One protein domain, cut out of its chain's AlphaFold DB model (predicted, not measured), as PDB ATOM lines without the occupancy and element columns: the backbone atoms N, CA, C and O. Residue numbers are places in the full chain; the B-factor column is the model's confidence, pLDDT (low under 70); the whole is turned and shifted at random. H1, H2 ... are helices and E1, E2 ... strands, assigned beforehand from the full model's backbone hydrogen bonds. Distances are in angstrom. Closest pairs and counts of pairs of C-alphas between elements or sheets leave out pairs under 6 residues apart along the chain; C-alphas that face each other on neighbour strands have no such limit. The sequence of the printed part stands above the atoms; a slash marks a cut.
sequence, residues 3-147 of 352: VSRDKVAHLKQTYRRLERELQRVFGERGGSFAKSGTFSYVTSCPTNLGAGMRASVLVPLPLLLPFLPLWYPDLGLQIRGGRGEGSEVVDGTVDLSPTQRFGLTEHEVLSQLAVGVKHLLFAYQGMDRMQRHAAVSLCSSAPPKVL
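What this domain is: This is residues 3 to 147 of the 352 residues of the protein "Phosphagen kinase C-terminal domain-containing protein" of Chromera velia CCMP2878 (UniProt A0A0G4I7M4). A small antiparallel sheet, E1 E3 E2, has the long helix H2 over one face, making two layers; the long helix H1 packs on H2 with residues 4 to 11, and residues 16 to 32 stick out. The 145 printed residues, with H1 E1 E2 E3 H2 in order, are mixed, under half in named elements. The whole is a loose rod, radius of gyration 18.3 A, spanning 65 by 27 by 25 A.

How they stand to each other: H1, residues 3 to 29, touches H2, residues 106 to 132, at Val 8 and Ala 114, closest C-alphas 6.0 A apart, running opposite ways at a shallow tilt of 20 degrees. H1 only grazes the sheet of E1, 57 to 60, E3, 93 to 98, and E2, 77 to 81. N 57 and O 96 are 2.9 A apart; in the hairpin E2 and E3, N 78 and O 97, 2.8 A. H2 lies over E3, height over the sheet 8.9 A, closest C-alphas Pro 98 and Leu 113, 5.7 A. Every O i to N i+4 pair is within hydrogen-bond range in H2, 19 of 23 in H1.

Where its parts are: H1, 37.7 A long with a kink of 32 degrees near residue 10, begins at C-alpha 3 (-6.363, 29.628, -158.332). H2, 38.8 A long, ends at C-alpha 132 (-16.676, 20.079, -171.363).

The domain as a whole: The printed part has no cut. The links H1 to E1, E1 to E2 and E2 to E3 are long. Residues 3 to 8, 30, 84 to 86 and 130 to 147 have pLDDT under 70.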
ATOM      1  N   VAL A   3      -6.087  29.600-159.781       40.56
ATOM      2  CA  VAL A   3      -6.363  29.628-158.332       40.56
ATOM      3  C   VAL A   3      -5.939  28.360-157.560       40.56
ATOM      4  O   VAL A   3      -5.796  28.412-156.341       40.56
ATOM      5  N   SER A   4      -5.749  27.200-158.207       51.59
ATOM      6  CA  SER A   4      -5.404  25.950-157.509       51.59
ATOM      7  C   SER A   4      -3.912  25.600-157.487       51.59
ATOM      8  O   SER A   4      -3.464  24.985-156.519       51.59
ATOM      9  N   ARG A   5      -3.133  25.978-158.513       53.03
ATOM     10  CA  ARG A   5      -1.662  25.825-158.488       53.03
ATOM     11  C   ARG A   5      -1.047  26.792-157.480       53.03
ATOM     12  O   ARG A   5      -0.143  26.408-156.738       53.03
ATOM     13  N   ASP A   6      -1.639  27.976-157.370       66.06
ATOM     14  CA  ASP A   6      -1.214  29.011-156.435       66.06
ATOM     15  C   ASP A   6      -1.360  28.571-154.979       66.06
ATOM     16  O   ASP A   6      -0.478  28.850-154.174       66.06
ATOM     17  N   LYS A   7      -2.400  27.808-154.620       69.00
ATOM     18  CA  LYS A   7      -2.643  27.400-153.222       69.00
ATOM     19  C   LYS A   7      -1.527  26.538-152.627       69.00
ATOM     20  O   LYS A   7      -1.183  26.716-151.462       69.00
ATOM     21  N   VAL A   8      -0.917  25.646-153.413       68.75
ATOM     22  CA  VAL A   8       0.223  24.834-152.944       68.75
ATOM     23  C   VAL A   8       1.485  25.692-152.795       68.75
ATOM     24  O   VAL A   8       2.244  25.509-151.844       68.75
ATOM     25  N   ALA A   9       1.704  26.660-153.690       70.88
ATOM     26  CA  ALA A   9       2.804  27.616-153.562       70.88
ATOM     27  C   ALA A   9       2.625  28.530-152.330       70.88
ATOM     28  O   ALA A   9       3.563  28.716-151.550       70.88
ATOM     29  N   HIS A  10       1.399  29.006-152.096       83.06
ATOM     30  CA  HIS A  10       1.033  29.829-150.942       83.06
ATOM     31  C   HIS A  10       1.157  29.072-149.618       83.06
ATOM     32  O   HIS A  10       1.466  29.692-148.600       83.06
ATOM     33  N   LEU A  11       0.985  27.745-149.608       84.50
ATOM     34  CA  LEU A  11       1.160  26.934-148.403       84.50
ATOM     35  C   LEU A  11       2.585  27.070-147.835       84.50
ATOM     36  O   LEU A  11       2.750  27.319-146.641       84.50
ATOM     37  N   LYS A  12       3.614  27.014-148.695       82.75
ATOM     38  CA  LYS A  12       5.013  27.210-148.270       82.75
ATOM     39  C   LYS A  12       5.256  28.612-147.727       82.75
ATOM     40  O   LYS A  12       5.921  28.781-146.710       82.75
ATOM     41  N   GLN A  13       4.750  29.626-148.429       87.69
ATOM     42  CA  GLN A  13       4.931  31.019-148.030       87.69
ATOM     43  C   GLN A  13       4.249  31.300-146.688       87.69
ATOM     44  O   GLN A  13       4.820  31.981-145.838       87.69
ATOM     45  N   THR A  14       3.062  30.727-146.482       89.81
ATOM     46  CA  THR A  14       2.313  30.819-145.226       89.81
ATOM     47  C   THR A  14       3.081  30.149-144.092       89.81
ATOM     48  O   THR A  14       3.242  30.757-143.038       89.81
ATOM     49  N   TYR A  15       3.642  28.959-144.325       90.06
ATOM     50  CA  TYR A  15       4.481  28.282-143.335       90.06
ATOM     51  C   TYR A  15       5.737  29.088-142.977       90.06
ATOM     52  O   TYR A  15       5.988  29.341-141.805       90.06
ATOM     53  N   ARG A  16       6.473  29.606-143.972       90.12
ATOM     54  CA  ARG A  16       7.646  30.474-143.733       90.12
ATOM     55  C   ARG A  16       7.292  31.765-142.996       90.12
ATOM     56  O   ARG A  16       8.119  32.342-142.298       90.12
ATOM     57  N   ARG A  17       6.080  32.287-143.194       91.81
ATOM     58  CA  ARG A  17       5.592  33.441-142.432       91.81
ATOM     59  C   ARG A  17       5.312  33.047-140.984       91.81
ATOM     60  O   ARG A  17       5.745  33.771-140.099       91.81
ATOM     61  N   LEU A  18       4.649  31.914-140.757       90.31
ATOM     62  CA  LEU A  18       4.399  31.383-139.418       90.31
ATOM     63  C   LEU A  18       5.711  31.176-138.653       90.31
ATOM     64  O   LEU A  18       5.840  31.669-137.541       90.31
ATOM     65  N   GLU A  19       6.698  30.529-139.269       88.94
ATOM     66  CA  GLU A  19       8.010  30.282-138.663       88.94
ATOM     67  C   GLU A  19       8.704  31.581-138.223       88.94
ATOM     68  O   GLU A  19       9.150  31.686-137.081       88.94
ATOM     69  N   ARG A  20       8.723  32.603-139.090       90.00
ATOM     70  CA  ARG A  20       9.302  33.916-138.760       90.00
ATOM     71  C   ARG A  20       8.575  34.613-137.615       90.00
ATOM     72  O   ARG A  20       9.226  35.185-136.749       90.00
ATOM     73  N   GLU A  21       7.244  34.574-137.593       89.88
ATOM     74  CA  GLU A  21       6.483  35.187-136.498       89.88
ATOM     75  C   GLU A  21       6.682  34.438-135.178       89.88
ATOM     76  O   GLU A  21       6.799  35.080-134.137       89.88
ATOM     77  N   LEU A  22       6.783  33.105-135.207       87.62
ATOM     78  CA  LEU A  22       7.109  32.323-134.015       87.62
ATOM     79  C   LEU A  22       8.499  32.699-133.487       87.62
ATOM     80  O   LEU A  22       8.632  33.035-132.313       87.62
ATOM     81  N   GLN A  23       9.516  32.736-134.350       84.38
ATOM     82  CA  GLN A  23      10.867  33.155-133.956       84.38
ATOM     83  C   GLN A  23      10.886  34.569-133.376       84.38
ATOM     84  O   GLN A  23      11.534  34.803-132.362       84.38
ATOM     85  N   ARG A  24      10.138  35.502-133.974       87.06
ATOM     86  CA  ARG A  24      10.043  36.880-133.485       87.06
ATOM     87  C   ARG A  24       9.405  36.950-132.100       87.06
ATOM     88  O   ARG A  24       9.974  37.542-131.191       87.06
ATOM     89  N   VAL A  25       8.250  36.309-131.913       85.12
ATOM     90  CA  VAL A  25       7.506  36.353-130.645       85.12
ATOM     91  C   VAL A  25       8.301  35.722-129.503       85.12
ATOM     92  O   VAL A  25       8.346  36.294-128.414       85.12
ATOM     93  N   PHE A  26       8.935  34.571-129.734       82.75
ATOM     94  CA  PHE A  26       9.697  33.875-128.694       82.75
ATOM     95  C   PHE A  26      11.115  34.430-128.510       82.75
ATOM     96  O   PHE A  26      11.623  34.407-127.390       82.75
ATOM     97  N   GLY A  27      11.720  34.992-129.561       75.50
ATOM     98  CA  GLY A  27      13.014  35.671-129.490       75.50
ATOM     99  C   GLY A  27      12.954  37.009-128.751       75.50
ATOM    100  O   GLY A  27      13.867  37.325-127.998       75.50
ATOM    101  N   GLU A  28      11.869  37.776-128.909       74.19
ATOM    102  CA  GLU A  28      11.692  39.067-128.223       74.19
ATOM    103  C   GLU A  28      11.223  38.912-126.768       74.19
ATOM    104  O   GLU A  28      11.611  39.701-125.909       74.19
ATOM    105  N   ARG A  29      10.354  37.931-126.477       72.75
ATOM    106  CA  ARG A  29       9.686  37.823-125.164       72.75
ATOM    107  C   ARG A  29      10.340  36.848-124.194       72.75
ATOM    108  O   ARG A  29      10.044  36.928-123.007       72.75
ATOM    109  N   GLY A  30      11.192  35.947-124.683       66.94
ATOM    110  CA  GLY A  30      11.709  34.829-123.902       66.94
ATOM    111  C   GLY A  30      10.605  33.813-123.585       66.94
ATOM    112  O   GLY A  30       9.591  34.120-122.962       66.94
ATOM    113  N   GLY A  31      10.772  32.575-124.035       75.50
ATOM    114  CA  GLY A  31       9.827  31.501-123.742       75.50
ATOM    115  C   GLY A  31      10.055  30.279-124.617       75.50
ATOM    116  O   GLY A  31      10.585  30.384-125.721       75.50
ATOM    117  N   SER A  32       9.644  29.115-124.123       82.25
ATOM    118  CA  SER A  32       9.725  27.847-124.846       82.25
ATOM    119  C   SER A  32       8.363  27.159-124.892       82.25
ATOM    120  O   SER A  32       7.497  27.366-124.039       82.25
ATOM    121  N   PHE A  33       8.155  26.340-125.920       86.25
ATOM    122  CA  PHE A  33       6.975  25.490-126.007       86.25
ATOM    123  C   PHE A  33       7.102  24.286-125.072       86.25
ATOM    124  O   PHE A  33       8.162  23.663-124.985       86.25
ATOM    125  N   ALA A  34       5.994  23.906-124.432       89.88
ATOM    126  CA  ALA A  34       5.920  22.674-123.660       89.88
ATOM    127  C   ALA A  34       6.127  21.461-124.583       89.88
ATOM    128  O   ALA A  34       5.313  21.192-125.473       89.88
ATOM    129  N   LYS A  35       7.222  20.728-124.365       89.94
ATOM    130  CA  LYS A  35       7.620  19.577-125.180       89.94
ATOM    131  C   LYS A  35       7.889  18.361-124.299       89.94
ATOM    132  O   LYS A  35       8.628  18.431-123.325       89.94
ATOM    133  N   SER A  36       7.285  17.236-124.660       90.81
ATOM    134  CA  SER A  36       7.518  15.919-124.072       90.81
ATOM    135  C   SER A  36       8.487  15.124-124.946       90.81
ATOM    136  O   SER A  36       8.368  15.146-126.170       90.81
ATOM    137  N   GLY A  37       9.396  14.358-124.337       89.69
ATOM    138  CA  GLY A  37      10.273  13.441-125.079       89.69
ATOM    139  C   GLY A  37       9.508  12.348-125.838       89.69
ATOM    140  O   GLY A  37       9.957  11.895-126.884       89.69
ATOM    141  N   THR A  38       8.325  11.961-125.353       89.38
ATOM    142  CA  THR A  38       7.491  10.917-125.975       89.38
ATOM    143  C   THR A  38       6.437  11.490-126.919       89.38
ATOM    144  O   THR A  38       6.167  10.906-127.966       89.38
ATOM    145  N   PHE A  39       5.825  12.622-126.559       87.69
ATOM    146  CA  PHE A  39       4.670  13.172-127.284       87.69
ATOM    147  C   PHE A  39       4.982  14.424-128.117       87.69
ATOM    148  O   PHE A  39       4.081  14.965-128.759       87.69
ATOM    149  N   SER A  40       6.243  14.868-128.144       90.00
ATOM    150  CA  SER A  40       6.669  16.140-128.737       90.00
ATOM    151  C   SER A  40       5.863  17.316-128.164       90.00
ATOM    152  O   SER A  40       5.687  17.373-126.945       90.00
ATOM    153  N   TYR A  41       5.406  18.273-128.975       90.94
ATOM    154  CA  TYR A  41       4.677  19.439-128.486       90.94
ATOM    155  C   TYR A  41       3.344  19.037-127.853       90.94
ATOM    156  O   TYR A  41       2.523  18.332-128.450       90.94
ATOM    157  N   VAL A  42       3.146  19.502-126.619       92.19
ATOM    158  CA  VAL A  42       1.974  19.186-125.804       92.19
ATOM    159  C   VAL A  42       0.944  20.297-125.948       92.19
ATOM    160  O   VAL A  42       1.256  21.482-125.846       92.19
ATOM    161  N   THR A  43      -0.306  19.908-126.178       91.44
ATOM    162  CA  THR A  43      -1.444  20.820-126.325       91.44
ATOM    163  C   THR A  43      -2.565  20.410-125.373       91.44
ATOM    164  O   THR A  43      -2.556  19.307-124.828       91.44
ATOM    165  N   SER A  44      -3.543  21.292-125.159       92.12
ATOM    166  CA  SER A  44      -4.681  21.021-124.269       92.12
ATOM    167  C   SER A  44      -5.589  19.891-124.766       92.12
ATOM    168  O   SER A  44      -6.211  19.204-123.961       92.12
ATOM    169  N   CYS A  45      -5.670  19.686-126.085       88.81
ATOM    170  CA  CYS A  45      -6.467  18.625-126.686       88.81
ATOM    171  C   CYS A  45      -5.557  17.480-127.159       88.81
ATOM    172  O   CYS A  45      -4.719  17.709-128.034       88.81
ATOM    173  N   PRO A  46      -5.754  16.233-126.683       89.12
ATOM    174  CA  PRO A  46      -4.906  15.099-127.058       89.12
ATOM    175  C   PRO A  46      -4.794  14.847-128.572       89.12
ATOM    176  O   PRO A  46      -3.798  14.299-129.036       89.12
ATOM    177  N   THR A  47      -5.780  15.272-129.368       85.19
ATOM    178  CA  THR A  47      -5.772  15.099-130.832       85.19
ATOM    179  C   THR A  47      -4.770  16.004-131.558       85.19
ATOM    180  O   THR A  47      -4.540  15.815-132.751       85.19
ATOM    181  N   ASN A  48      -4.198  16.994-130.867       88.06
ATOM    182  CA  ASN A  48      -3.266  17.978-131.423       88.06
ATOM    183  C   ASN A  48      -1.823  17.790-130.906       88.06
ATOM    184  O   ASN A  48      -1.000  18.688-131.062       88.06
ATOM    185  N   LEU A  49      -1.506  16.649-130.285       90.50
ATOM    186  CA  LEU A  49      -0.137  16.289-129.890       90.50
ATOM    187  C   LEU A  49       0.767  16.032-131.109       90.50
ATOM    188  O   LEU A  49       0.287  15.687-132.193       90.50
ATOM    189  N   GLY A  50       2.085  16.130-130.921       89.62
ATOM    190  CA  GLY A  50       3.082  15.877-131.965       89.62
ATOM    191  C   GLY A  50       3.687  17.175-132.494       89.62
ATOM    192  O   GLY A  50       4.318  17.911-131.740       89.62
ATOM    193  N   ALA A  51       3.495  17.463-133.783       85.75
ATOM    194  CA  ALA A  51       3.921  18.727-134.391       85.75
ATOM    195  C   ALA A  51       3.155  19.953-133.855       85.75
ATOM    196  O   ALA A  51       3.554  21.085-134.093       85.75
ATOM    197  N   GLY A  52       2.002  19.764-133.199       86.31
ATOM    198  CA  GLY A  52       1.156  20.877-132.744       86.31
ATOM    199  C   GLY A  52       0.557  21.721-133.882       86.31
ATOM    200  O   GLY A  52      -0.092  22.733-133.626       86.31
ATOM    201  N   MET A  53       0.746  21.311-135.140       87.88
ATOM    202  CA  MET A  53       0.353  22.064-136.325       87.88
ATOM    203  C   MET A  53      -0.905  21.489-136.982       87.88
ATOM    204  O   MET A  53      -1.086  20.277-137.124       87.88
ATOM    205  N   ARG A  54      -1.759  22.388-137.479       89.75
ATOM    206  CA  ARG A  54      -2.833  22.072-138.420       89.75
ATOM    207  C   ARG A  54      -2.676  22.914-139.680       89.75
ATOM    208  O   ARG A  54      -2.964  24.103-139.661       89.75
ATOM    209  N   ALA A  55      -2.290  22.275-140.777       90.38
ATOM    210  CA  ALA A  55      -2.346  22.893-142.093       90.38
ATOM    211  C   ALA A  55      -3.654  22.511-142.789       90.38
ATOM    212  O   ALA A  55      -4.061  21.346-142.746       90.38
ATOM    213  N   SER A  56      -4.304  23.480-143.431       91.44
ATOM    214  CA  SER A  56      -5.469  23.206-144.261       91.44
ATOM    215  C   SER A  56      -5.582  24.161-145.447       91.44
ATOM    216  O   SER A  56      -4.969  25.231-145.459       91.44
ATOM    217  N   VAL A  57      -6.314  23.744-146.479       90.75
ATOM    218  CA  VAL A  57      -6.610  24.571-147.653       90.75
ATOM    219  C   VAL A  57      -8.086  24.479-148.014       90.75
ATOM    220  O   VAL A  57      -8.650  23.393-148.112       90.75
ATOM    221  N   LEU A  58      -8.691  25.634-148.286       88.75
ATOM    222  CA  LEU A  58     -10.030  25.714-148.860       88.75
ATOM    223  C   LEU A  58      -9.935  25.536-150.372       88.75
ATOM    224  O   LEU A  58      -9.271  26.330-151.045       88.75
ATOM    225  N   VAL A  59     -10.588  24.520-150.934       87.56
ATOM    226  CA  VAL A  59     -10.534  24.214-152.372       87.56
ATOM    227  C   VAL A  59     -11.950  24.050-152.937       87.56
ATOM    228  O   VAL A  59     -12.707  23.224-152.427       87.56
ATOM    229  N   PRO A  60     -12.324  24.801-153.993       87.88
ATOM    230  CA  PRO A  60     -13.582  24.584-154.698       87.88
ATOM    231  C   PRO A  60     -13.475  23.313-155.546       87.88
ATOM    232  O   PRO A  60     -12.676  23.252-156.481       87.88
ATOM    233  N   LEU A  61     -14.263  22.297-155.203       88.06
ATOM    234  CA  LEU A  61     -14.308  20.992-155.864       88.06
ATOM    235  C   LEU A  61     -15.761  20.535-156.144       88.06
ATOM    236  O   LEU A  61     -16.099  19.387-155.845       88.06
ATOM    237  N   PRO A  62     -16.636  21.371-156.747       87.62
ATOM    238  CA  PRO A  62     -18.065  21.059-156.892       87.62
ATOM    239  C   PRO A  62     -18.337  19.751-157.656       87.62
ATOM    240  O   PRO A  62     -19.191  18.969-157.257       87.62
ATOM    241  N   LEU A  63     -17.560  19.462-158.705       84.75
ATOM    242  CA  LEU A  63     -17.682  18.232-159.502       84.75
ATOM    243  C   LEU A  63     -17.206  16.965-158.781       84.75
ATOM    244  O   LEU A  63     -17.669  15.868-159.085       84.75
ATOM    245  N   LEU A  64     -16.259  17.105-157.850       85.38
ATOM    246  CA  LEU A  64     -15.713  15.977-157.097       85.38
ATOM    247  C   LEU A  64     -16.457  15.714-155.798       85.38
ATOM    248  O   LEU A  64     -16.321  14.619-155.257       85.38
ATOM    249  N   LEU A  65     -17.244  16.672-155.314       85.50
ATOM    250  CA  LEU A  65     -17.945  16.596-154.041       85.50
ATOM    251  C   LEU A  65     -18.650  15.249-153.773       85.50
ATOM    252  O   LEU A  65     -18.393  14.677-152.714       85.50
ATOM    253  N   PRO A  66     -19.440  14.669-154.704       84.19
ATOM    254  CA  PRO A  66     -20.098  13.379-154.462       84.19
ATOM    255  C   PRO A  66     -19.133  12.181-154.394       84.19
ATOM    256  O   PRO A  66     -19.489  11.133-153.860       84.19
ATOM    257  N   PHE A  67     -17.915  12.310-154.921       82.88
ATOM    258  CA  PHE A  67     -16.913  11.239-154.978       82.88
ATOM    259  C   PHE A  67     -15.827  11.369-153.908       82.88
ATOM    260  O   PHE A  67     -15.149  10.385-153.609       82.88
ATOM    261  N   LEU A  68     -15.663  12.557-153.318       82.62
ATOM    262  CA  LEU A  68     -14.637  12.844-152.318       82.62
ATOM    263  C   LEU A  68     -14.611  11.841-151.149       82.62
ATOM    264  O   LEU A  68     -13.503  11.401-150.815       82.62
ATOM    265  N   PRO A  69     -15.757  11.398-150.578       83.88
ATOM    266  CA  PRO A  69     -15.773  10.394-149.510       83.88
ATOM    267  C   PRO A  69     -15.079   9.072-149.839       83.88
ATOM    268  O   PRO A  69     -14.624   8.372-148.940       83.88
ATOM    269  N   LEU A  70     -14.958   8.736-151.124       80.06
ATOM    270  CA  LEU A  70     -14.331   7.495-151.570       80.06
ATOM    271  C   LEU A  70     -12.804   7.595-151.694       80.06
ATOM    272  O   LEU A  70     -12.158   6.560-151.864       80.06
ATOM    273  N   TRP A  71     -12.224   8.803-151.711       78.38
ATOM    274  CA  TRP A  71     -10.793   8.999-152.004       78.38
ATOM    275  C   TRP A  71     -10.017   9.707-150.909       78.38
ATOM    276  O   TRP A  71      -8.835   9.414-150.757       78.38
ATOM    277  N   TYR A  72     -10.629  10.628-150.157       80.50
ATOM    278  CA  TYR A  72      -9.890  11.333-149.110       80.50
ATOM    279  C   TYR A  72      -9.243  10.391-148.073       80.50
ATOM    280  O   TYR A  72      -8.115  10.698-147.679       80.50
ATOM    281  N   PRO A  73      -9.856   9.246-147.671       82.75
ATOM    282  CA  PRO A  73      -9.229   8.347-146.701       82.75
ATOM    283  C   PRO A  73      -7.930   7.744-147.240       82.75
ATOM    284  O   PRO A  73      -6.920   7.734-146.542       82.75
ATOM    285  N   ASP A  74      -7.933   7.329-148.513       82.19
ATOM    286  CA  ASP A  74      -6.763   6.751-149.190       82.19
ATOM    287  C   ASP A  74      -5.632   7.776-149.375       82.19
ATOM    288  O   ASP A  74      -4.463   7.411-149.468       82.19
ATOM    289  N   LEU A  75      -5.973   9.066-149.433       83.50
ATOM    290  CA  LEU A  75      -5.013  10.171-149.522       83.50
ATOM    291  C   LEU A  75      -4.512  10.639-148.144       83.50
ATOM    292  O   LEU A  75      -3.700  11.562-148.074       83.50
ATOM    293  N   GLY A  76      -4.998  10.043-147.049       87.50
ATOM    294  CA  GLY A  76      -4.673  10.457-145.682       87.50
ATOM    295  C   GLY A  76      -5.154  11.871-145.339       87.50
ATOM    296  O   GLY A  76      -4.579  12.529-144.471       87.50
ATOM    297  N   LEU A  77      -6.188  12.349-146.032       90.69
ATOM    298  CA  LEU A  77      -6.802  13.653-145.803       90.69
ATOM    299  C   LEU A  77      -8.105  13.507-145.016       90.69
ATOM    300  O   LEU A  77      -8.712  12.443-144.983       90.69
ATOM    301  N   GLN A  78      -8.560  14.602-144.429       90.31
ATOM    302  CA  GLN A  78      -9.889  14.774-143.857       90.31
ATOM    303  C   GLN A  78     -10.555  15.993-144.498       90.31
ATOM    304  O   GLN A  78      -9.884  16.968-144.855       90.31
ATOM    305  N   ILE A  79     -11.879  15.930-144.620       87.62
ATOM    306  CA  ILE A  79     -12.705  16.971-145.234       87.62
ATOM    307  C   ILE A  79     -13.562  17.637-144.167       87.62
ATOM    308  O   ILE A  79     -14.152  16.958-143.327       87.62
ATOM    309  N   ARG A  80     -13.648  18.966-144.220       86.62
ATOM    310  CA  ARG A  80     -14.588  19.771-143.434       86.62
ATOM    311  C   ARG A  80     -15.298  20.789-144.327       86.62
ATOM    312  O   ARG A  80     -14.820  21.106-145.420       86.62
ATOM    313  N   GLY A  81     -16.443  21.292-143.877       83.56
ATOM    314  CA  GLY A  81     -17.083  22.444-144.503       83.56
ATOM    315  C   GLY A  81     -16.243  23.712-144.361       83.56
ATOM    316  O   GLY A  81     -15.383  23.828-143.484       83.56
ATOM    317  N   GLY A  82     -16.499  24.689-145.231       73.75
ATOM    318  CA  GLY A  82     -15.716  25.927-145.287       73.75
ATOM    319  C   GLY A  82     -15.848  26.835-144.058       73.75
ATOM    320  O   GLY A  82     -15.040  27.747-143.899       73.75
ATOM    321  N   ARG A  83     -16.831  26.595-143.177       73.50
ATOM    322  CA  ARG A  83     -17.039  27.371-141.939       73.50
ATOM    323  C   ARG A  83     -16.364  26.751-140.706       73.50
ATOM    324  O   ARG A  83     -16.516  27.287-139.614       73.50
ATOM    325  N   GLY A  84     -15.607  25.663-140.862       66.62
ATOM    326  CA  GLY A  84     -14.836  25.036-139.785       66.62
ATOM    327  C   GLY A  84     -15.402  23.702-139.286       66.62
ATOM    328  O   GLY A  84     -16.012  22.934-140.033       66.62
ATOM    329  N   GLU A  85     -15.125  23.388-138.019       69.81
ATOM    330  CA  GLU A  85     -15.451  22.105-137.383       69.81
ATOM    331  C   GLU A  85     -16.962  21.859-137.322       69.81
ATOM    332  O   GLU A  85     -17.711  22.698-136.837       69.81
ATOM    333  N   GLY A  86     -17.412  20.719-137.859       65.06
ATOM    334  CA  GLY A  86     -18.833  20.357-137.902       65.06
ATOM    335  C   GLY A  86     -19.670  21.114-138.940       65.06
ATOM    336  O   GLY A  86     -20.870  20.880-139.017       65.06
ATOM    337  N   SER A  87     -19.069  21.999-139.745       71.00
ATOM    338  CA  SER A  87     -19.809  22.728-140.778       71.00
ATOM    339  C   SER A  87     -20.034  21.901-142.042       71.00
ATOM    340  O   SER A  87     -19.180  21.108-142.450       71.00
ATOM    341  N   GLU A  88     -21.186  22.116-142.676       75.00
ATOM    342  CA  GLU A  88     -21.527  21.510-143.958       75.00
ATOM    343  C   GLU A  88     -20.737  22.137-145.111       75.00
ATOM    344  O   GLU A  88     -20.250  23.273-145.043       75.00
ATOM    345  N   VAL A  89     -20.601  21.379-146.197       77.44
ATOM    346  CA  VAL A  89     -19.970  21.873-147.419       77.44
ATOM    347  C   VAL A  89     -20.961  22.749-148.173       77.44
ATOM    348  O   VAL A  89     -21.924  22.257-148.752       77.44
ATOM    349  N   VAL A  90     -20.686  24.050-148.186       71.81
ATOM    350  CA  VAL A  90     -21.467  25.053-148.917       71.81
ATOM    351  C   VAL A  90     -20.745  25.373-150.233       71.81
ATOM    352  O   VAL A  90     -19.513  25.440-150.276       71.81
ATOM    353  N   ASP A  91     -21.501  25.498-151.325       77.50
ATOM    354  CA  ASP A  91     -21.021  25.887-152.666       77.50
ATOM    355  C   ASP A  91     -19.936  24.982-153.279       77.50
ATOM    356  O   ASP A  91     -19.153  25.389-154.140       77.50
ATOM    357  N   GLY A  92     -19.848  23.729-152.823       82.12
ATOM    358  CA  GLY A  92     -18.843  22.778-153.302       82.12
ATOM    359  C   GLY A  92     -17.406  23.125-152.911       82.12
ATOM    360  O   GLY A  92     -16.473  22.576-153.500       82.12
ATOM    361  N   THR A  93     -17.205  24.007-151.927       87.12
ATOM    362  CA  THR A  93     -15.881  24.341-151.386       87.12
ATOM    363  C   THR A  93     -15.601  23.567-150.105       87.12
ATOM    364  O   THR A  93     -16.364  23.630-149.145       87.12
ATOM    365  N   VAL A  94     -14.475  22.856-150.082       88.69
ATOM    366  CA  VAL A  94     -14.079  21.976-148.977       88.69
ATOM    367  C   VAL A  94     -12.810  22.462-148.286       88.69
ATOM    368  O   VAL A  94     -11.878  22.914-148.953       88.69
ATOM    369  N   ASP A  95     -12.759  22.339-146.961       90.62
ATOM    370  CA  ASP A  95     -11.540  22.480-146.157       90.62
ATOM    371  C   ASP A  95     -10.821  21.127-146.081       90.62
ATOM    372  O   ASP A  95     -11.357  20.150-145.550       90.62
ATOM    373  N   LEU A  96      -9.614  21.063-146.641       90.62
ATOM    374  CA  LEU A  96      -8.791  19.856-146.706       90.62
ATOM    375  C   LEU A  96      -7.617  19.968-145.742       90.62
ATOM    376  O   LEU A  96      -6.858  20.929-145.805       90.62
ATOM    377  N   SER A  97      -7.419  18.959-144.895       91.94
ATOM    378  CA  SER A  97      -6.247  18.858-144.008       91.94
ATOM    379  C   SER A  97      -5.788  17.407-143.859       91.94
ATOM    380  O   SER A  97      -6.594  16.512-144.102       91.94
ATOM    381  N   PRO A  98      -4.535  17.129-143.463       91.56
ATOM    382  CA  PRO A  98      -4.113  15.771-143.131       91.56
ATOM    383  C   PRO A  98      -4.871  15.224-141.916       91.56
ATOM    384  O   PRO A  98      -5.159  15.955-140.958       91.56
ATOM    385  N   THR A  99      -5.197  13.933-141.962       90.25
ATOM    386  CA  THR A  99      -5.854  13.224-140.851       90.25
ATOM    387  C   THR A  99      -4.854  12.898-139.751       90.25
ATOM    388  O   THR A  99      -5.137  13.097-138.570       90.25
ATOM    389  N   GLN A 100      -3.666  12.427-140.136       86.88
ATOM    390  CA  GLN A 100      -2.593  12.122-139.201       86.88
ATOM    391  C   GLN A 100      -1.840  13.400-138.810       86.88
ATOM    392  O   GLN A 100      -1.582  14.271-139.636       86.88
ATOM    393  N   ARG A 101      -1.520  13.506-137.519       82.44
ATOM    394  CA  ARG A 101      -0.851  14.667-136.897       82.44
ATOM    395  C   ARG A 101       0.240  14.229-135.934       82.44
ATOM    396  O   ARG A 101       1.312  14.816-135.882       82.44
ATOM    397  N   PHE A 102      -0.053  13.172-135.182       88.19
ATOM    398  CA  PHE A 102       0.885  12.572-134.257       88.19
ATOM    399  C   PHE A 102       1.929  11.725-134.996       88.19
ATOM    400  O   PHE A 102       1.593  10.978-135.921       88.19
ATOM    401  N   GLY A 103       3.184  11.833-134.557       86.50
ATOM    402  CA  GLY A 103       4.313  11.105-135.138       86.50
ATOM    403  C   GLY A 103       4.768  11.616-136.508       86.50
ATOM    404  O   GLY A 103       5.516  10.914-137.173       86.50
ATOM    405  N   LEU A 104       4.309  12.801-136.921       87.81
ATOM    406  CA  LEU A 104       4.756  13.487-138.131       87.81
ATOM    407  C   LEU A 104       5.440  14.800-137.754       87.81
ATOM    408  O   LEU A 104       5.024  15.474-136.809       87.81
ATOM    409  N   THR A 105       6.454  15.172-138.521       89.50
ATOM    410  CA  THR A 105       7.051  16.510-138.527       89.50
ATOM    411  C   THR A 105       6.122  17.512-139.213       89.50
ATOM    412  O   THR A 105       5.274  17.157-140.037       89.50
ATOM    413  N   GLU A 106       6.302  18.798-138.927       88.88
ATOM    414  CA  GLU A 106       5.597  19.899-139.590       88.88
ATOM    415  C   GLU A 106       5.760  19.807-141.117       88.88
ATOM    416  O   GLU A 106       4.804  19.965-141.880       88.88
ATOM    417  N   HIS A 107       6.966  19.459-141.567       87.31
ATOM    418  CA  HIS A 107       7.285  19.243-142.973       87.31
ATOM    419  C   HIS A 107       6.452  18.118-143.606       87.31
ATOM    420  O   HIS A 107       5.899  18.280-144.699       87.31
ATOM    421  N   GLU A 108       6.349  16.971-142.935       89.81
ATOM    422  CA  GLU A 108       5.580  15.822-143.421       89.81
ATOM    423  C   GLU A 108       4.086  16.135-143.486       89.81
ATOM    424  O   GLU A 108       3.437  15.793-144.476       89.81
ATOM    425  N   VAL A 109       3.553  16.873-142.507       89.88
ATOM    426  CA  VAL A 109       2.155  17.336-142.520       89.88
ATOM    427  C   VAL A 109       1.885  18.219-143.748       89.88
ATOM    428  O   VAL A 109       0.894  18.013-144.456       89.88
ATOM    429  N   LEU A 110       2.768  19.176-144.063       90.38
ATOM    430  CA  LEU A 110       2.623  20.018-145.262       90.38
ATOM    431  C   LEU A 110       2.769  19.216-146.555       90.38
ATOM    432  O   LEU A 110       2.026  19.449-147.510       90.38
ATOM    433  N   SER A 111       3.710  18.276-146.584       89.50
ATOM    434  CA  SER A 111       3.973  17.427-147.746       89.50
ATOM    435  C   SER A 111       2.773  16.534-148.053       89.50
ATOM    436  O   SER A 111       2.314  16.490-149.195       89.50
ATOM    437  N   GLN A 112       2.195  15.904-147.028       89.31
ATOM    438  CA  GLN A 112       0.991  15.086-147.149       89.31
ATOM    439  C   GLN A 112      -0.193  15.911-147.668       89.31
ATOM    440  O   GLN A 112      -0.883  15.489-148.601       89.31
ATOM    441  N   LEU A 113      -0.387  17.123-147.132       91.38
ATOM    442  CA  LEU A 113      -1.421  18.038-147.615       91.38
ATOM    443  C   LEU A 113      -1.201  18.408-149.087       91.38
ATOM    444  O   LEU A 113      -2.122  18.307-149.897       91.38
ATOM    445  N   ALA A 114       0.018  18.807-149.451       89.38
ATOM    446  CA  ALA A 114       0.350  19.230-150.807       89.38
ATOM    447  C   ALA A 114       0.149  18.102-151.831       89.38
ATOM    448  O   ALA A 114      -0.417  18.344-152.899       89.38
ATOM    449  N   VAL A 115       0.574  16.876-151.513       86.69
ATOM    450  CA  VAL A 115       0.399  15.701-152.383       86.69
ATOM    451  C   VAL A 115      -1.080  15.368-152.554       86.69
ATOM    452  O   VAL A 115      -1.558  15.255-153.685       86.69
ATOM    453  N   GLY A 116      -1.830  15.276-151.453       87.50
ATOM    454  CA  GLY A 116      -3.255  14.958-151.512       87.50
ATOM    455  C   GLY A 116      -4.055  16.005-152.294       87.50
ATOM    456  O   GLY A 116      -4.869  15.657-153.152       87.50
ATOM    457  N   VAL A 117      -3.761  17.293-152.092       88.06
ATOM    458  CA  VAL A 117      -4.389  18.395-152.840       88.06
ATOM    459  C   VAL A 117      -4.035  18.328-154.327       88.06
ATOM    460  O   VAL A 117      -4.928  18.465-155.162       88.06
ATOM    461  N   LYS A 118      -2.773  18.058-154.691       86.12
ATOM    462  CA  LYS A 118      -2.368  17.880-156.099       86.12
ATOM    463  C   LYS A 118      -3.145  16.746-156.774       86.12
ATOM    464  O   LYS A 118      -3.637  16.942-157.884       86.12
ATOM    465  N   HIS A 119      -3.308  15.599-156.110       84.81
ATOM    466  CA  HIS A 119      -4.086  14.474-156.644       84.81
ATOM    467  C   HIS A 119      -5.560  14.831-156.859       84.81
ATOM    468  O   HIS A 119      -6.117  14.540-157.919       84.81
ATOM    469  N   LEU A 120      -6.187  15.503-155.888       84.94
ATOM    470  CA  LEU A 120      -7.583  15.928-156.007       84.94
ATOM    471  C   LEU A 120      -7.774  16.952-157.127       84.94
ATOM    472  O   LEU A 120      -8.715  16.838-157.910       84.94
ATOM    473  N   LEU A 121      -6.861  17.914-157.260       83.94
ATOM    474  CA  LEU A 121      -6.905  18.907-158.334       83.94
ATOM    475  C   LEU A 121      -6.709  18.280-159.713       83.94
ATOM    476  O   LEU A 121      -7.410  18.653-160.650       83.94
ATOM    477  N   PHE A 122      -5.802  17.312-159.832       82.62
ATOM    478  CA  PHE A 122      -5.608  16.567-161.072       82.62
ATOM    479  C   PHE A 122      -6.882  15.810-161.475       82.62
ATOM    480  O   PHE A 122      -7.350  15.934-162.607       82.62
ATOM    481  N   ALA A 123      -7.502  15.095-160.532       82.00
ATOM    482  CA  ALA A 123      -8.755  14.388-160.782       82.00
ATOM    483  C   ALA A 123      -9.902  15.346-161.148       82.00
ATOM    484  O   ALA A 123     -10.659  15.076-162.081       82.00
ATOM    485  N   TYR A 124      -9.994  16.489-160.462       84.25
ATOM    486  CA  TYR A 124     -10.994  17.518-160.743       84.25
ATOM    487  C   TYR A 124     -10.827  18.088-162.153       84.25
ATOM    488  O   TYR A 124     -11.797  18.187-162.895       84.25
ATOM    489  N   GLN A 125      -9.591  18.409-162.548       81.44
ATOM    490  CA  GLN A 125      -9.264  18.871-163.898       81.44
ATOM    491  C   GLN A 125      -9.629  17.837-164.964       81.44
ATOM    492  O   GLN A 125     -10.145  18.210-166.016       81.44
ATOM    493  N   GLY A 126      -9.395  16.550-164.692       78.75
ATOM    494  CA  GLY A 126      -9.829  15.462-165.565       78.75
ATOM    495  C   GLY A 126     -11.348  15.447-165.748       78.75
ATOM    496  O   GLY A 126     -11.828  15.428-166.879       78.75
ATOM    497  N   MET A 127     -12.106  15.534-164.652       76.81
ATOM    498  CA  MET A 127     -13.572  15.538-164.694       76.81
ATOM    499  C   MET A 127     -14.164  16.787-165.349       76.81
ATOM    500  O   MET A 127     -15.088  16.674-166.148       76.81
ATOM    501  N   ASP A 128     -13.616  17.964-165.058       80.00
ATOM    502  CA  ASP A 128     -14.020  19.231-165.675       80.00
ATOM    503  C   ASP A 128     -13.789  19.199-167.196       80.00
ATOM    504  O   ASP A 128     -14.682  19.514-167.982       80.00
ATOM    505  N   ARG A 129     -12.632  18.691-167.649       71.50
ATOM    506  CA  ARG A 129     -12.380  18.461-169.084       71.50
ATOM    507  C   ARG A 129     -13.394  17.486-169.684       71.50
ATOM    508  O   ARG A 129     -13.955  17.775-170.734       71.50
ATOM    509  N   MET A 130     -13.666  16.363-169.018       67.69
ATOM    510  CA  MET A 130     -14.651  15.384-169.492       67.69
ATOM    511  C   MET A 130     -16.063  15.972-169.613       67.69
ATOM    512  O   MET A 130     -16.735  15.706-170.608       67.69
ATOM    513  N   GLN A 131     -16.499  16.798-168.657       67.81
ATOM    514  CA  GLN A 131     -17.789  17.490-168.734       67.81
ATOM    515  C   GLN A 131     -17.844  18.493-169.888       67.81
ATOM    516  O   GLN A 131     -18.866  18.591-170.561       67.81
ATOM    517  N   ARG A 132     -16.745  19.193-170.188       66.12
ATOM    518  CA  ARG A 132     -16.676  20.079-171.363       66.12
ATOM    519  C   ARG A 132     -16.728  19.320-172.692       66.12
ATOM    520  O   ARG A 132     -17.185  19.867-173.688       66.12
ATOM    521  N   HIS A 133     -16.328  18.048-172.702       59.47
ATOM    522  CA  HIS A 133     -16.451  17.146-173.850       59.47
ATOM    523  C   HIS A 133     -17.771  16.348-173.875       59.47
ATOM    524  O   HIS A 133     -17.910  15.429-174.684       59.47
ATOM    525  N   ALA A 134     -18.769  16.709-173.056       49.09
ATOM    526  CA  ALA A 134     -20.086  16.064-172.970       49.09
ATOM    527  C   ALA A 134     -20.958  16.129-174.251       49.09
ATOM    528  O   ALA A 134     -22.142  15.814-174.200       49.09
ATOM    529  N   ALA A 135     -20.379  16.424-175.419       45.34
ATOM    530  CA  ALA A 135     -20.914  15.958-176.700       45.34
ATOM    531  C   ALA A 135     -20.806  14.420-176.868       45.34
ATOM    532  O   ALA A 135     -21.340  13.868-177.827       45.34
ATOM    533  N   VAL A 136     -20.165  13.698-175.935       46.97
ATOM    534  CA  VAL A 136     -20.186  12.225-175.861       46.97
ATOM    535  C   VAL A 136     -20.875  11.777-174.565       46.97
ATOM    536  O   VAL A 136     -20.279  11.724-173.492       46.97
ATOM    537  N   SER A 137     -22.160  11.441-174.682       42.56
ATOM    538  CA  SER A 137     -23.154  11.183-173.622       42.56
ATOM    539  C   SER A 137     -22.894   9.994-172.657       42.56
ATOM    540  O   SER A 137     -23.831   9.513-172.023       42.56
ATOM    541  N   LEU A 138     -21.670   9.469-172.518       49.00
ATOM    542  CA  LEU A 138     -21.424   8.181-171.835       49.00
ATOM    543  C   LEU A 138     -20.493   8.204-170.608       49.00
ATOM    544  O   LEU A 138     -20.303   7.151-170.003       49.00
ATOM    545  N   CYS A 139     -19.920   9.343-170.203       44.31
ATOM    546  CA  CYS A 139     -18.810   9.346-169.231       44.31
ATOM    547  C   CYS A 139     -19.075  10.021-167.869       44.31
ATOM    548  O   CYS A 139     -18.136  10.281-167.122       44.31
ATOM    549  N   SER A 140     -20.331  10.298-167.517       43.91
ATOM    550  CA  SER A 140     -20.673  11.089-166.317       43.91
ATOM    551  C   SER A 140     -20.884  10.268-165.035       43.91
ATOM    552  O   SER A 140     -21.042  10.848-163.967       43.91
ATOM    553  N   SER A 141     -20.931   8.933-165.112       49.66
ATOM    554  CA  SER A 141     -21.387   8.072-164.002       49.66
ATOM    555  C   SER A 141     -20.289   7.261-163.300       49.66
ATOM    556  O   SER A 141     -20.585   6.566-162.329       49.66
ATOM    557  N   ALA A 142     -19.031   7.328-163.753       47.06
ATOM    558  CA  ALA A 142     -17.941   6.520-163.203       47.06
ATOM    559  C   ALA A 142     -16.891   7.379-162.466       47.06
ATOM    560  O   ALA A 142     -16.390   8.346-163.040       47.06
ATOM    561  N   PRO A 143     -16.496   7.023-161.225       46.25
ATOM    562  CA  PRO A 143     -15.426   7.717-160.515       46.25
ATOM    563  C   PRO A 143     -14.074   7.502-161.225       46.25
ATOM    564  O   PRO A 143     -13.798   6.388-161.687       46.25
ATOM    565  N   PRO A 144     -13.170   8.496-161.269       52.97
ATOM    566  CA  PRO A 144     -11.914   8.426-162.021       52.97
ATOM    567  C   PRO A 144     -10.882   7.373-161.588       52.97
ATOM    568  O   PRO A 144      -9.865   7.236-162.263       52.97
ATOM    569  N   LYS A 145     -11.155   6.515-160.594       46.75
ATOM    570  CA  LYS A 145     -10.403   5.248-160.439       46.75
ATOM    571  C   LYS A 145     -10.581   4.310-161.655       46.75
ATOM    572  O   LYS A 145      -9.784   3.397-161.844       46.75
ATOM    573  N   VAL A 146     -11.580   4.552-162.513       46.19
ATOM    574  CA  VAL A 146     -11.835   3.812-163.767       46.19
ATOM    575  C   VAL A 146     -11.127   4.442-164.991       46.19
ATOM    576  O   VAL A 146     -11.117   3.855-166.073       46.19
ATOM    577  N   LEU A 147     -10.459   5.595-164.854       46.47
ATOM    578  CA  LEU A 147      -9.924   6.351-165.999       46.47
ATOM    579  C   LEU A 147      -8.599   5.856-166.597       46.47
ATOM    580  O   LEU A 147      -8.120   6.466-167.547       46.47
TER     581      LEU A 147